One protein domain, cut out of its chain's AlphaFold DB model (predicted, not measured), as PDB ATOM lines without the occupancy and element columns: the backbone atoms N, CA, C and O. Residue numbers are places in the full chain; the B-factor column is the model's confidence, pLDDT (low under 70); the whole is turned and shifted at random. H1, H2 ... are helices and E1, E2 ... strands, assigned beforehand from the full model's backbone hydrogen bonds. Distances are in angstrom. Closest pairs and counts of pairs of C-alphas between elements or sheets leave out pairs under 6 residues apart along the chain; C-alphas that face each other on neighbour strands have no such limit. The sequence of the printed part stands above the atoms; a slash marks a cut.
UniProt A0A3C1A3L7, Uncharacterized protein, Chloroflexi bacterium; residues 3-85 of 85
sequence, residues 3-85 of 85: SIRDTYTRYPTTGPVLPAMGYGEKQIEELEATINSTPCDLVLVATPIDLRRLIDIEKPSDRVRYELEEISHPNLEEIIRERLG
ATOM      1  N   SER A   3     350.169 272.935 163.003       91.56
ATOM      2  CA  SER A   3     351.118 272.190 162.162       91.56
ATOM      3  C   SER A   3     350.472 271.502 160.950       91.56
ATOM      4  O   SER A   3     351.112 271.316 159.913       91.56
ATOM      5  N   ILE A   4     349.176 271.182 161.025       92.31
ATOM      6  CA  ILE A   4     348.419 270.612 159.902       92.31
ATOM      7  C   ILE A   4     348.222 271.663 158.797       92.31
ATOM      8  O   ILE A   4     348.346 271.349 157.616       92.31
ATOM      9  N   ARG A   5     347.970 272.933 159.148       92.81
ATOM     10  CA  ARG A   5     347.869 274.025 158.157       92.81
ATOM     11  C   ARG A   5     349.221 274.272 157.485       92.81
ATOM     12  O   ARG A   5     349.280 274.443 156.264       92.81
ATOM     13  N   ASP A   6     350.290 274.243 158.271       93.44
ATOM     14  CA  ASP A   6     351.656 274.378 157.759       93.44
ATOM     15  C   ASP A   6     351.998 273.224 156.811       93.44
ATOM     16  O   ASP A   6     352.622 273.435 155.771       93.44
ATOM     17  N   THR A   7     351.507 272.017 157.108       93.81
ATOM     18  CA  THR A   7     351.654 270.844 156.237       93.81
ATOM     19  C   THR A   7     350.999 271.067 154.878       93.81
ATOM     20  O   THR A   7     351.663 270.871 153.866       93.81
ATOM     21  N   TYR A   8     349.749 271.537 154.820       94.19
ATOM     22  CA  TYR A   8     349.113 271.861 153.533       94.19
ATOM     23  C   TYR A   8     349.866 272.946 152.756       94.19
ATOM     24  O   TYR A   8     349.934 272.896 151.532       94.19
ATOM     25  N   THR A   9     350.461 273.909 153.463       94.69
ATOM     26  CA  THR A   9     351.250 274.981 152.839       94.69
ATOM     27  C   THR A   9     352.555 274.435 152.257       94.69
ATOM     28  O   THR A   9     352.953 274.806 151.155       94.69
ATOM     29  N   ARG A  10     353.213 273.522 152.980       95.00
ATOM     30  CA  ARG A  10     354.461 272.874 152.562       95.00
ATOM     31  C   ARG A  10     354.250 271.837 151.458       95.00
ATOM     32  O   ARG A  10     355.117 271.681 150.602       95.00
ATOM     33  N   TYR A  11     353.119 271.138 151.482       94.50
ATOM     34  CA  TYR A  11     352.761 270.067 150.556       94.50
ATOM     35  C   TYR A  11     351.420 270.388 149.877       94.50
ATOM     36  O   TYR A  11     350.400 269.759 150.184       94.50
ATOM     37  N   PRO A  12     351.395 271.348 148.935       93.56
ATOM     38  CA  PRO A  12     350.155 271.809 148.304       93.56
ATOM     39  C   PRO A  12     349.449 270.720 147.481       93.56
ATOM     40  O   PRO A  12     348.253 270.817 147.221       93.56
ATOM     41  N   THR A  13     350.162 269.658 147.097       95.12
ATOM     42  CA  THR A  13     349.627 268.508 146.353       95.12
ATOM     43  C   THR A  13     349.010 267.423 147.238       95.12
ATOM     44  O   THR A  13     348.531 266.432 146.700       95.12
ATOM     45  N   THR A  14     348.986 267.597 148.570       92.50
ATOM     46  CA  THR A  14     348.338 266.648 149.504       92.50
ATOM     47  C   THR A  14     346.885 266.380 149.108       92.50
ATOM     48  O   THR A  14     346.387 265.271 149.270       92.50
ATOM     49  N   GLY A  15     346.208 267.373 148.524       90.88
ATOM     50  CA  GLY A  15     344.841 267.214 148.044       90.88
ATOM     51  C   GLY A  15     343.835 267.088 149.196       90.88
ATOM     52  O   GLY A  15     344.048 267.670 150.260       90.88
ATOM     53  N   PRO A  16     342.720 266.366 148.998       90.81
ATOM     54  CA  PRO A  16     341.591 266.344 149.927       90.81
ATOM     55  C   PRO A  16     341.736 265.312 151.061       90.81
ATOM     56  O   PRO A  16     340.735 264.809 151.562       90.81
ATOM     57  N   VAL A  17     342.961 264.969 151.466       93.12
ATOM     58  CA  VAL A  17     343.213 264.066 152.604       93.12
ATOM     59  C   VAL A  17     343.785 264.841 153.779       93.12
ATOM     60  O   VAL A  17     344.518 265.811 153.583       93.12
ATOM     61  N   LEU A  18     343.457 264.418 155.000       94.12
ATOM     62  CA  LEU A  18     344.027 264.972 156.225       94.12
ATOM     63  C   LEU A  18     345.391 264.317 156.498       94.12
ATOM     64  O   LEU A  18     345.434 263.111 156.751       94.12
ATOM     65  N   PRO A  19     346.509 265.060 156.449       91.62
ATOM     66  CA  PRO A  19     347.825 264.471 156.658       91.62
ATOM     67  C   PRO A  19     348.101 264.188 158.144       91.62
ATOM     68  O   PRO A  19     347.893 265.047 159.000       91.62
ATOM     69  N   ALA A  20     348.660 263.011 158.434       87.38
ATOM     70  CA  ALA A  20     349.142 262.615 159.760       87.38
ATOM     71  C   ALA A  20     350.684 262.610 159.781       87.38
ATOM     72  O   ALA A  20     351.324 261.572 159.633       87.38
ATOM     73  N   MET A  21     351.287 263.799 159.898       84.81
ATOM     74  CA  MET A  21     352.738 263.994 159.707       84.81
ATOM     75  C   MET A  21     353.603 263.666 160.932       84.81
ATOM     76  O   MET A  21     354.829 263.672 160.829       84.81
ATOM     77  N   GLY A  22     353.002 263.429 162.097       85.19
ATOM     78  CA  GLY A  22     353.720 263.130 163.332       85.19
ATOM     79  C   GLY A  22     352.779 262.927 164.514       85.19
ATOM     80  O   GLY A  22     351.592 263.234 164.429       85.19
ATOM     81  N   TYR A  23     353.330 262.396 165.606       86.31
ATOM     82  CA  TYR A  23     352.579 261.954 166.786       86.31
ATOM     83  C   TYR A  23     353.183 262.487 168.093       86.31
ATOM     84  O   TYR A  23     353.148 261.816 169.120       86.31
ATOM     85  N   GLY A  24     353.787 263.680 168.062       91.94
ATOM     86  CA  GLY A  24     354.067 264.409 169.301       91.94
ATOM     87  C   GLY A  24     352.761 264.840 169.975       91.94
ATOM     88  O   GLY A  24     351.758 265.012 169.290       91.94
ATOM     89  N   GLU A  25     352.777 265.064 171.289       93.75
ATOM     90  CA  GLU A  25     351.597 265.411 172.107       93.75
ATOM     91  C   GLU A  25     350.714 266.493 171.456       93.75
ATOM     92  O   GLU A  25     349.560 266.247 171.120       93.75
ATOM     93  N   LYS A  26     351.308 267.636 171.096       93.31
ATOM     94  CA  LYS A  26     350.603 268.715 170.389       93.31
ATOM     95  C   LYS A  26     350.032 268.301 169.023       93.31
ATOM     96  O   LYS A  26     348.986 268.792 168.617       93.31
ATOM     97  N   GLN A  27     350.727 267.446 168.271       93.19
ATOM     98  CA  GLN A  27     350.253 267.001 166.953       93.19
ATOM     99  C   GLN A  27     349.073 266.036 167.082       93.19
ATOM    100  O   GLN A  27     348.170 266.080 166.250       93.19
ATOM    101  N   ILE A  28     349.078 265.199 168.123       94.19
ATOM    102  CA  ILE A  28     347.971 264.306 168.476       94.19
ATOM    103  C   ILE A  28     346.728 265.142 168.801       94.19
ATOM    104  O   ILE A  28     345.693 264.944 168.169       94.19
ATOM    105  N   GLU A  29     346.856 266.143 169.677       95.00
ATOM    106  CA  GLU A  29     345.763 267.067 170.017       95.00
ATOM    107  C   GLU A  29     345.231 267.824 168.787       95.00
ATOM    108  O   GLU A  29     344.022 267.908 168.556       95.00
ATOM    109  N   GLU A  30     346.127 268.362 167.950       95.50
ATOM    110  CA  GLU A  30     345.737 269.071 166.727       95.50
ATOM    111  C   GLU A  30     345.020 268.153 165.725       95.50
ATOM    112  O   GLU A  30     344.093 268.608 165.045       95.50
ATOM    113  N   LEU A  31     345.446 266.891 165.614       95.25
ATOM    114  CA  LEU A  31     344.840 265.893 164.733       95.25
ATOM    115  C   LEU A  31     343.439 265.518 165.219       95.25
ATOM    116  O   LEU A  31     342.500 265.584 164.427       95.25
ATOM    117  N   GLU A  32     343.291 265.207 166.506       96.19
ATOM    118  CA  GLU A  32     342.008 264.883 167.135       96.19
ATOM    119  C   GLU A  32     340.996 266.020 166.965       96.19
ATOM    120  O   GLU A  32     339.921 265.830 166.388       96.19
ATOM    121  N   ALA A  33     341.378 267.242 167.351       96.12
ATOM    122  CA  ALA A  33     340.518 268.414 167.219       96.12
ATOM    123  C   ALA A  33     340.149 268.695 165.753       96.12
ATOM    124  O   ALA A  33     339.022 269.100 165.447       96.12
ATOM    125  N   THR A  34     341.074 268.468 164.813       95.94
ATOM    126  CA  THR A  34     340.800 268.651 163.379       95.94
ATOM    127  C   THR A  34     339.817 267.596 162.863       95.94
ATOM    128  O   THR A  34     338.874 267.949 162.156       95.94
ATOM    129  N   ILE A  35     339.967 266.327 163.248       95.94
ATOM    130  CA  ILE A  35     339.034 265.257 162.863       95.94
ATOM    131  C   ILE A  35     337.643 265.522 163.446       95.94
ATOM    132  O   ILE A  35     336.659 265.524 162.703       95.94
ATOM    133  N   ASN A  36     337.544 265.817 164.744       97.19
ATOM    134  CA  ASN A  36     336.261 266.005 165.426       97.19
ATOM    135  C   ASN A  36     335.538 267.297 164.992       97.19
ATOM    136  O   ASN A  36     334.310 267.303 164.911       97.19
ATOM    137  N   SER A  37     336.254 268.332 164.540       96.69
ATOM    138  CA  SER A  37     335.638 269.541 163.955       96.69
ATOM    139  C   SER A  37     335.290 269.438 162.462       96.69
ATOM    140  O   SER A  37     334.546 270.275 161.951       96.69
ATOM    141  N   THR A  38     335.794 268.428 161.746       96.00
ATOM    142  CA  THR A  38     335.519 268.264 160.308       96.00
ATOM    143  C   THR A  38     334.077 267.787 160.081       96.00
ATOM    144  O   THR A  38     333.709 266.756 160.645       96.00
ATOM    145  N   PRO A  39     333.253 268.466 159.263       96.50
ATOM    146  CA  PRO A  39     331.896 268.013 158.963       96.50
ATOM    147  C   PRO A  39     331.932 266.807 158.013       96.50
ATOM    148  O   PRO A  39     332.096 266.960 156.803       96.50
ATOM    149  N   CYS A  40     331.806 265.603 158.565       96.31
ATOM    150  CA  CYS A  40     331.742 264.349 157.819       96.31
ATOM    151  C   CYS A  40     330.914 263.300 158.572       96.31
ATOM    152  O   CYS A  40     330.753 263.393 159.789       96.31
ATOM    153  N   ASP A  41     330.426 262.294 157.846       97.75
ATOM    154  CA  ASP A  41     329.636 261.190 158.415       97.75
ATOM    155  C   ASP A  41     330.501 259.985 158.841       97.75
ATOM    156  O   ASP A  41     330.079 259.174 159.663       97.75
ATOM    157  N   LEU A  42     331.712 259.856 158.281       97.00
ATOM    158  CA  LEU A  42     332.624 258.727 158.488       97.00
ATOM    159  C   LEU A  42     334.086 259.179 158.382       97.00
ATOM    160  O   LEU A  42     334.443 259.969 157.505       97.00
ATOM    161  N   VAL A  43     334.948 258.623 159.235       97.44
ATOM    162  CA  VAL A  43     336.407 258.786 159.173       97.44
ATOM    163  C   VAL A  43     337.054 257.479 158.717       97.44
ATOM    164  O   VAL A  43     336.945 256.455 159.389       97.44
ATOM    165  N   LEU A  44     337.766 257.513 157.590       96.44
ATOM    166  CA  LEU A  44     338.558 256.378 157.112       96.44
ATOM    167  C   LEU A  44     340.008 256.510 157.579       96.44
ATOM    168  O   LEU A  44     340.743 257.398 157.147       96.44
ATOM    169  N   VAL A  45     340.432 255.596 158.445       95.31
ATOM    170  CA  VAL A  45     341.812 255.500 158.924       95.31
ATOM    171  C   VAL A  45     342.618 254.699 157.907       95.31
ATOM    172  O   VAL A  45     342.634 253.470 157.940       95.31
ATOM    173  N   ALA A  46     343.262 255.415 156.983       92.44
ATOM    174  CA  ALA A  46     344.091 254.852 155.913       92.44
ATOM    175  C   ALA A  46     345.599 254.860 156.226       92.44
ATOM    176  O   ALA A  46     346.428 254.707 155.334       92.44
ATOM    177  N   THR A  47     345.977 255.061 157.487       90.62
ATOM    178  CA  THR A  47     347.368 254.957 157.938       90.62
ATOM    179  C   THR A  47     347.756 253.495 158.202       90.62
ATOM    180  O   THR A  47     346.900 252.704 158.607       90.62
ATOM    181  N   PRO A  48     349.048 253.118 158.082       88.50
ATOM    182  CA  PRO A  48     349.502 251.767 158.431       88.50
ATOM    183  C   PRO A  48     349.177 251.395 159.886       88.50
ATOM    184  O   PRO A  48     348.749 250.275 160.189       88.50
ATOM    185  N   ILE A  49     349.354 252.362 160.792       89.25
ATOM    186  CA  ILE A  49     348.983 252.242 162.201       89.25
ATOM    187  C   ILE A  49     347.500 252.553 162.398       89.25
ATOM    188  O   ILE A  49     346.898 253.298 161.631       89.25
ATOM    189  N   ASP A  50     346.908 252.011 163.457       91.31
ATOM    190  CA  ASP A  50     345.527 252.319 163.822       91.31
ATOM    191  C   ASP A  50     345.472 253.601 164.668       91.31
ATOM    192  O   ASP A  50     345.795 253.562 165.857       91.31
ATOM    193  N   LEU A  51     345.078 254.731 164.067       92.38
ATOM    194  CA  LEU A  51     344.988 256.027 164.762       92.38
ATOM    195  C   LEU A  51     343.997 256.026 165.926       92.38
ATOM    196  O   LEU A  51     344.193 256.775 166.875       92.38
ATOM    197  N   ARG A  52     342.997 255.138 165.915       92.62
ATOM    198  CA  ARG A  52     342.022 254.997 167.013       92.62
ATOM    199  C   ARG A  52     342.664 254.523 168.321       92.62
ATOM    200  O   ARG A  52     342.003 254.448 169.345       92.62
ATOM    201  N   ARG A  53     343.945 254.140 168.285       93.62
ATOM    202  CA  ARG A  53     344.748 253.803 169.469       93.62
ATOM    203  C   ARG A  53     345.498 255.003 170.051       93.62
ATOM    204  O   ARG A  53     346.136 254.841 171.084       93.62
ATOM    205  N   LEU A  54     345.495 256.140 169.356       93.81
ATOM    206  CA  LEU A  54     346.243 257.347 169.713       93.81
ATOM    207  C   LEU A  54     345.337 258.544 170.016       93.81
ATOM    208  O   LEU A  54     345.759 259.410 170.770       93.81
ATOM    209  N   ILE A  55     344.149 258.600 169.409       94.94
ATOM    210  CA  ILE A  55     343.194 259.709 169.532       94.94
ATOM    211  C   ILE A  55     341.764 259.192 169.662       94.94
ATOM    212  O   ILE A  55     341.436 258.123 169.128       94.94
ATOM    213  N   ASP A  56     340.912 260.001 170.284       96.75
ATOM    214  CA  ASP A  56     339.482 259.748 170.398       96.75
ATOM    215  C   ASP A  56     338.729 260.376 169.216       96.75
ATOM    216  O   ASP A  56     338.612 261.594 169.059       96.75
ATOM    217  N   ILE A  57     338.202 259.514 168.345       97.06
ATOM    218  CA  ILE A  57     337.401 259.925 167.188       97.06
ATOM    219  C   ILE A  57     335.926 259.767 167.555       97.06
ATOM    220  O   ILE A  57     335.425 258.649 167.656       97.06
ATOM    221  N   GLU A  58     335.221 260.885 167.725       97.81
ATOM    222  CA  GLU A  58     333.802 260.901 168.128       97.81
ATOM    223  C   GLU A  58     332.864 260.418 167.012       97.81
ATOM    224  O   GLU A  58     331.734 259.988 167.252       97.81
ATOM    225  N   LYS A  59     333.331 260.507 165.767       97.31
ATOM    226  CA  LYS A  59     332.586 260.106 164.575       97.31
ATOM    227  C   LYS A  59     332.752 258.611 164.299       97.31
ATOM    228  O   LYS A  59     333.794 258.045 164.640       97.31
ATOM    229  N   PRO A  60     331.792 257.968 163.604       97.94
ATOM    230  CA  PRO A  60     332.003 256.628 163.069       97.94
ATOM    231  C   PRO A  60     333.345 256.554 162.338       97.94
ATOM    232  O   PRO A  60     333.681 257.439 161.546       97.94
ATOM    233  N   SER A  61     334.132 255.518 162.626       97.12
ATOM    234  CA  SER A  61     335.449 255.345 162.024       97.12
ATOM    235  C   SER A  61     335.703 253.902 161.618       97.12
ATOM    236  O   SER A  61     335.404 252.964 162.361       97.12
ATOM    237  N   ASP A  62     336.289 253.733 160.436       96.38
ATOM    238  CA  ASP A  62     336.692 252.429 159.919       96.38
ATOM    239  C   ASP A  62     338.156 252.449 159.481       96.38
ATOM    240  O   ASP A  62     338.712 253.496 159.137       96.38
ATOM    241  N   ARG A  63     338.807 251.288 159.533       95.25
ATOM    242  CA  ARG A  63     340.226 251.143 159.213       95.25
ATOM    243  C   ARG A  63     340.394 250.484 157.857       95.25
ATOM    244  O   ARG A  63     340.061 249.315 157.676       95.25
ATOM    245  N   VAL A  64     341.047 251.206 156.957       95.19
ATOM    246  CA  VAL A  64     341.471 250.665 155.671       95.19
ATOM    247  C   VAL A  64     342.738 249.843 155.887       95.19
ATOM    248  O   VAL A  64     343.671 250.272 156.569       95.19
ATOM    249  N   ARG A  65     342.767 248.637 155.320       92.81
ATOM    250  CA  ARG A  65     343.953 247.781 155.288       92.81
ATOM    251  C   ARG A  65     344.400 247.612 153.851       92.81
ATOM    252  O   ARG A  65     343.574 247.472 152.955       92.81
ATOM    253  N   TYR A  66     345.704 247.625 153.669       91.50
ATOM    254  CA  TYR A  66     346.369 247.375 152.407       91.50
ATOM    255  C   TYR A  66     347.666 246.637 152.708       91.50
ATOM    256  O   TYR A  66     348.222 246.750 153.804       91.50
ATOM    257  N   GLU A  67     348.124 245.881 151.729       87.38
ATOM    258  CA  GLU A  67     349.396 245.182 151.769       87.38
ATOM    259  C   GLU A  67     350.241 245.598 150.570       87.38
ATOM    260  O   GLU A  67     349.729 246.129 149.583       87.38
ATOM    261  N   LEU A  68     351.556 245.439 150.704       88.06
ATOM    262  CA  LEU A  68     352.467 245.651 149.591       88.06
ATOM    263  C   LEU A  68     352.280 244.503 148.599       88.06
ATOM    264  O   LEU A  68     352.431 243.344 148.973       88.06
ATOM    265  N   GLU A  69     352.020 244.842 147.344       88.81
ATOM    266  CA  GLU A  69     352.013 243.895 146.235       88.81
ATOM    267  C   GLU A  69     353.198 244.212 145.313       88.81
ATOM    268  O   GLU A  69     353.273 245.290 144.716       88.81
ATOM    269  N   GLU A  70     354.161 243.294 145.229       91.19
ATOM    270  CA  GLU A  70     355.298 243.417 144.315       91.19
ATOM    271  C   GLU A  70     354.882 242.965 142.909       91.19
ATOM    272  O   GLU A  70     354.654 241.786 142.662       91.19
ATOM    273  N   ILE A  71     354.788 243.915 141.977       91.62
ATOM    274  CA  ILE A  71     354.315 243.665 140.600       91.62
ATOM    275  C   ILE A  71     355.448 243.129 139.698       91.62
ATOM    276  O   ILE A  71     355.206 242.561 138.634       91.62
ATOM    277  N   SER A  72     356.706 243.336 140.091       90.62
ATOM    278  CA  SER A  72     357.891 243.003 139.297       90.62
ATOM    279  C   SER A  72     358.646 241.801 139.851       90.62
ATOM    280  O   SER A  72     358.809 241.686 141.062       90.62
ATOM    281  N   HIS A  73     359.196 240.990 138.946       91.62
ATOM    282  CA  HIS A  73     360.039 239.841 139.270       91.62
ATOM    283  C   HIS A  73     361.504 240.040 138.818       91.62
ATOM    284  O   HIS A  73     361.731 240.697 137.793       91.62
ATOM    285  N   PRO A  74     362.493 239.448 139.520       93.38
ATOM    286  CA  PRO A  74     362.309 238.673 140.743       93.38
ATOM    287  C   PRO A  74     361.925 239.570 141.929       93.38
ATOM    288  O   PRO A  74     362.455 240.673 142.066       93.38
ATOM    289  N   ASN A  75     360.984 239.111 142.748       93.88
ATOM    290  CA  ASN A  75     360.527 239.843 143.929       93.88
ATOM    291  C   ASN A  75     361.472 239.614 145.125       93.88
ATOM    292  O   ASN A  75     362.396 238.793 145.069       93.88
ATOM    293  N   LEU A  76     361.279 240.359 146.217       91.44
ATOM    294  CA  LEU A  76     362.160 240.277 147.387       91.44
ATOM    295  C   LEU A  76     362.244 238.856 147.965       91.44
ATOM    296  O   LEU A  76     363.331 238.415 148.346       91.44
ATOM    297  N   GLU A  77     361.126 238.129 148.011       92.44
ATOM    298  CA  GLU A  77     361.088 236.741 148.482       92.44
ATOM    299  C   GLU A  77     361.965 235.827 147.613       92.44
ATOM    300  O   GLU A  77     362.760 235.045 148.143       92.44
ATOM    301  N   GLU A  78     361.864 235.956 146.290       94.69
ATOM    302  CA  GLU A  78     362.651 235.189 145.321       94.69
ATOM    303  C   GLU A  78     364.150 235.472 145.464       94.69
ATOM    304  O   GLU A  78     364.943 234.531 145.532       94.69
ATOM    305  N   ILE A  79     364.542 236.743 145.608       95.31
ATOM    306  CA  ILE A  79     365.950 237.135 145.804       95.31
ATOM    307  C   ILE A  79     366.500 236.584 147.125       95.31
ATOM    308  O   ILE A  79     367.641 236.114 147.184       95.31
ATOM    309  N   ILE A  80     365.711 236.650 148.202       95.94
ATOM    310  CA  ILE A  80     366.107 236.110 149.508       95.94
ATOM    311  C   ILE A  80     366.296 234.595 149.411       95.94
ATOM    312  O   ILE A  80     367.308 234.082 149.892       95.94
ATOM    313  N   ARG A  81     365.370 233.888 148.755       96.12
ATOM    314  CA  ARG A  81     365.453 232.436 148.561       96.12
ATOM    315  C   ARG A  81     366.649 232.038 147.699       96.12
ATOM    316  O   ARG A  81     367.311 231.067 148.027       96.12
ATOM    317  N   GLU A  82     366.960 232.787 146.645       96.31
ATOM    318  CA  GLU A  82     368.131 232.521 145.799       96.31
ATOM    319  C   GLU A  82     369.451 232.659 146.575       96.31
ATOM    320  O   GLU A  82     370.383 231.886 146.368       96.31
ATOM    321  N   ARG A  83     369.552 233.654 147.467       95.12
ATOM    322  CA  ARG A  83     370.808 233.963 148.171       95.12
ATOM    323  C   ARG A  83     371.011 233.195 149.470       95.12
ATOM    324  O   ARG A  83     372.159 233.024 149.877       95.12
ATOM    325  N   LEU A  84     369.927 232.847 150.158       93.94
ATOM    326  CA  LEU A  84     369.955 232.324 151.529       93.94
ATOM    327  C   LEU A  84     369.214 230.986 151.694       93.94
ATOM    328  O   LEU A  84     369.208 230.457 152.806       93.94
ATOM    329  N   GLY A  85     368.562 230.487 150.639       75.06
ATOM    330  CA  GLY A  85     367.839 229.211 150.613       75.06
ATOM    331  C   GLY A  85     368.699 228.024 150.211       75.06
ATOM    332  O   GLY A  85     369.678 228.213 149.455       75.06
TER     333      GLY A  85
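AT A GLANCE: This is residues 3 to 85 of the 85 residues of an uncharacterized protein of Chloroflexi bacterium (UniProt A0A3C1A3L7). Two very short parallel strands, E1 and E2, lie side by side at one end of a loosely built body, with helix H2 on one side of them and helix H1 beyond H2, set crosswise to it; after E2 the chain runs out as a long arm that ends in helix H3, far from everything else. Loops make up much of the body, and residues 68 to 73 and 75 to 81 of the arm stick out free. The printed part has 83 residues, with three named helices and two named strands in the order H1, H2, E1, E2, H3 along the chain, and a two-stranded parallel sheet in the order E1, E2. The class is mostly helix, though the named elements hold 36 residues, under half of those printed. The whole is only just loose, close to extended, with a radius of gyration of the C-alphas of 17.7 A, and its outline is elongated, spanning 52 by 29 by 24 A, with the arm making the length.

IN THESE COORDINATES: E1 is residues 43 to 45, Val 43 to Val 45, and measures 6.3 A from first to last C-alpha. E2 is residues 61 to 63, Ser 61 to Arg 63, and measures 7.0 A. C-alpha 43 stands at (336.407, 258.786, 159.173). H2, the longest helix, is residues 25 to 37, Glu 25 to Ser 37, and measures 18.4 A. H1 is residues 3 to 10, Ser 3 to Arg 10, and measures 10.2 A; it begins with C-alpha 3 at (351.118, 272.190, 162.162). H3 is residues 76 to 84, Leu 76 to Leu 84, and measures 11.9 A; it ends with C-alpha 84 at (369.955, 232.324, 151.529).

HOW THE PARTS SIT: E1 and E2 are parallel neighbours, with 24 degrees between their N-to-C directions. C-alphas 43 and 61 face each other at 4.6 A, and C-alphas 45 and 63 also at 4.6 A. Across this pair N 45 and O 62 are 2.8 A apart and N 62 and O 43 are 3.0 A apart, both within hydrogen-bond range. H2 and E1 have one pair of C-alphas within 8 A, those of Ile 35 and Val 43, 7.9 A apart. H2 and E2 are apart. H1 touches H2, with the C-alphas of Ser 3 and Gln 27 the closest at 7.1 A. H2 touches H1 with residues 27 to 31 alone. The lines of H1 and H2 are about perpendicular, at 85 degrees, and their centres are 13.6 A apart. H1 is apart from E1 and from E2. H3 touches no helix, and it is apart from H1, H2 and E1. In H1, H2 and H3 every O i to N i+4 pair is within hydrogen-bond range.

THE WHOLE: The two C-alphas farthest apart are those of Pro 39 and Gly 85, 53.5 A. The C-alphas of Ser 3 and Gly 85, the first and last printed residues, are 47.5 A apart, and Gly 85 is the chain's last residue. The printed part has no cut. The link from H2 to E1, with 5 residues, is tight. The links from H1 to H2, with 14 residues, from E1 to E2, with 15, and from E2 to H3, with 12, are long. Residues 68 to 73 stand free, and so do residues 75 to 81, of which 76 to 81 belong to H3. The centre of H3 is 29.9 A from the mean of the C-alphas, the farthest of the elements, and that of E1 is the nearest at 9.1 A. The mean pLDDT of the printed part is 93.4, and no printed residue is under 70.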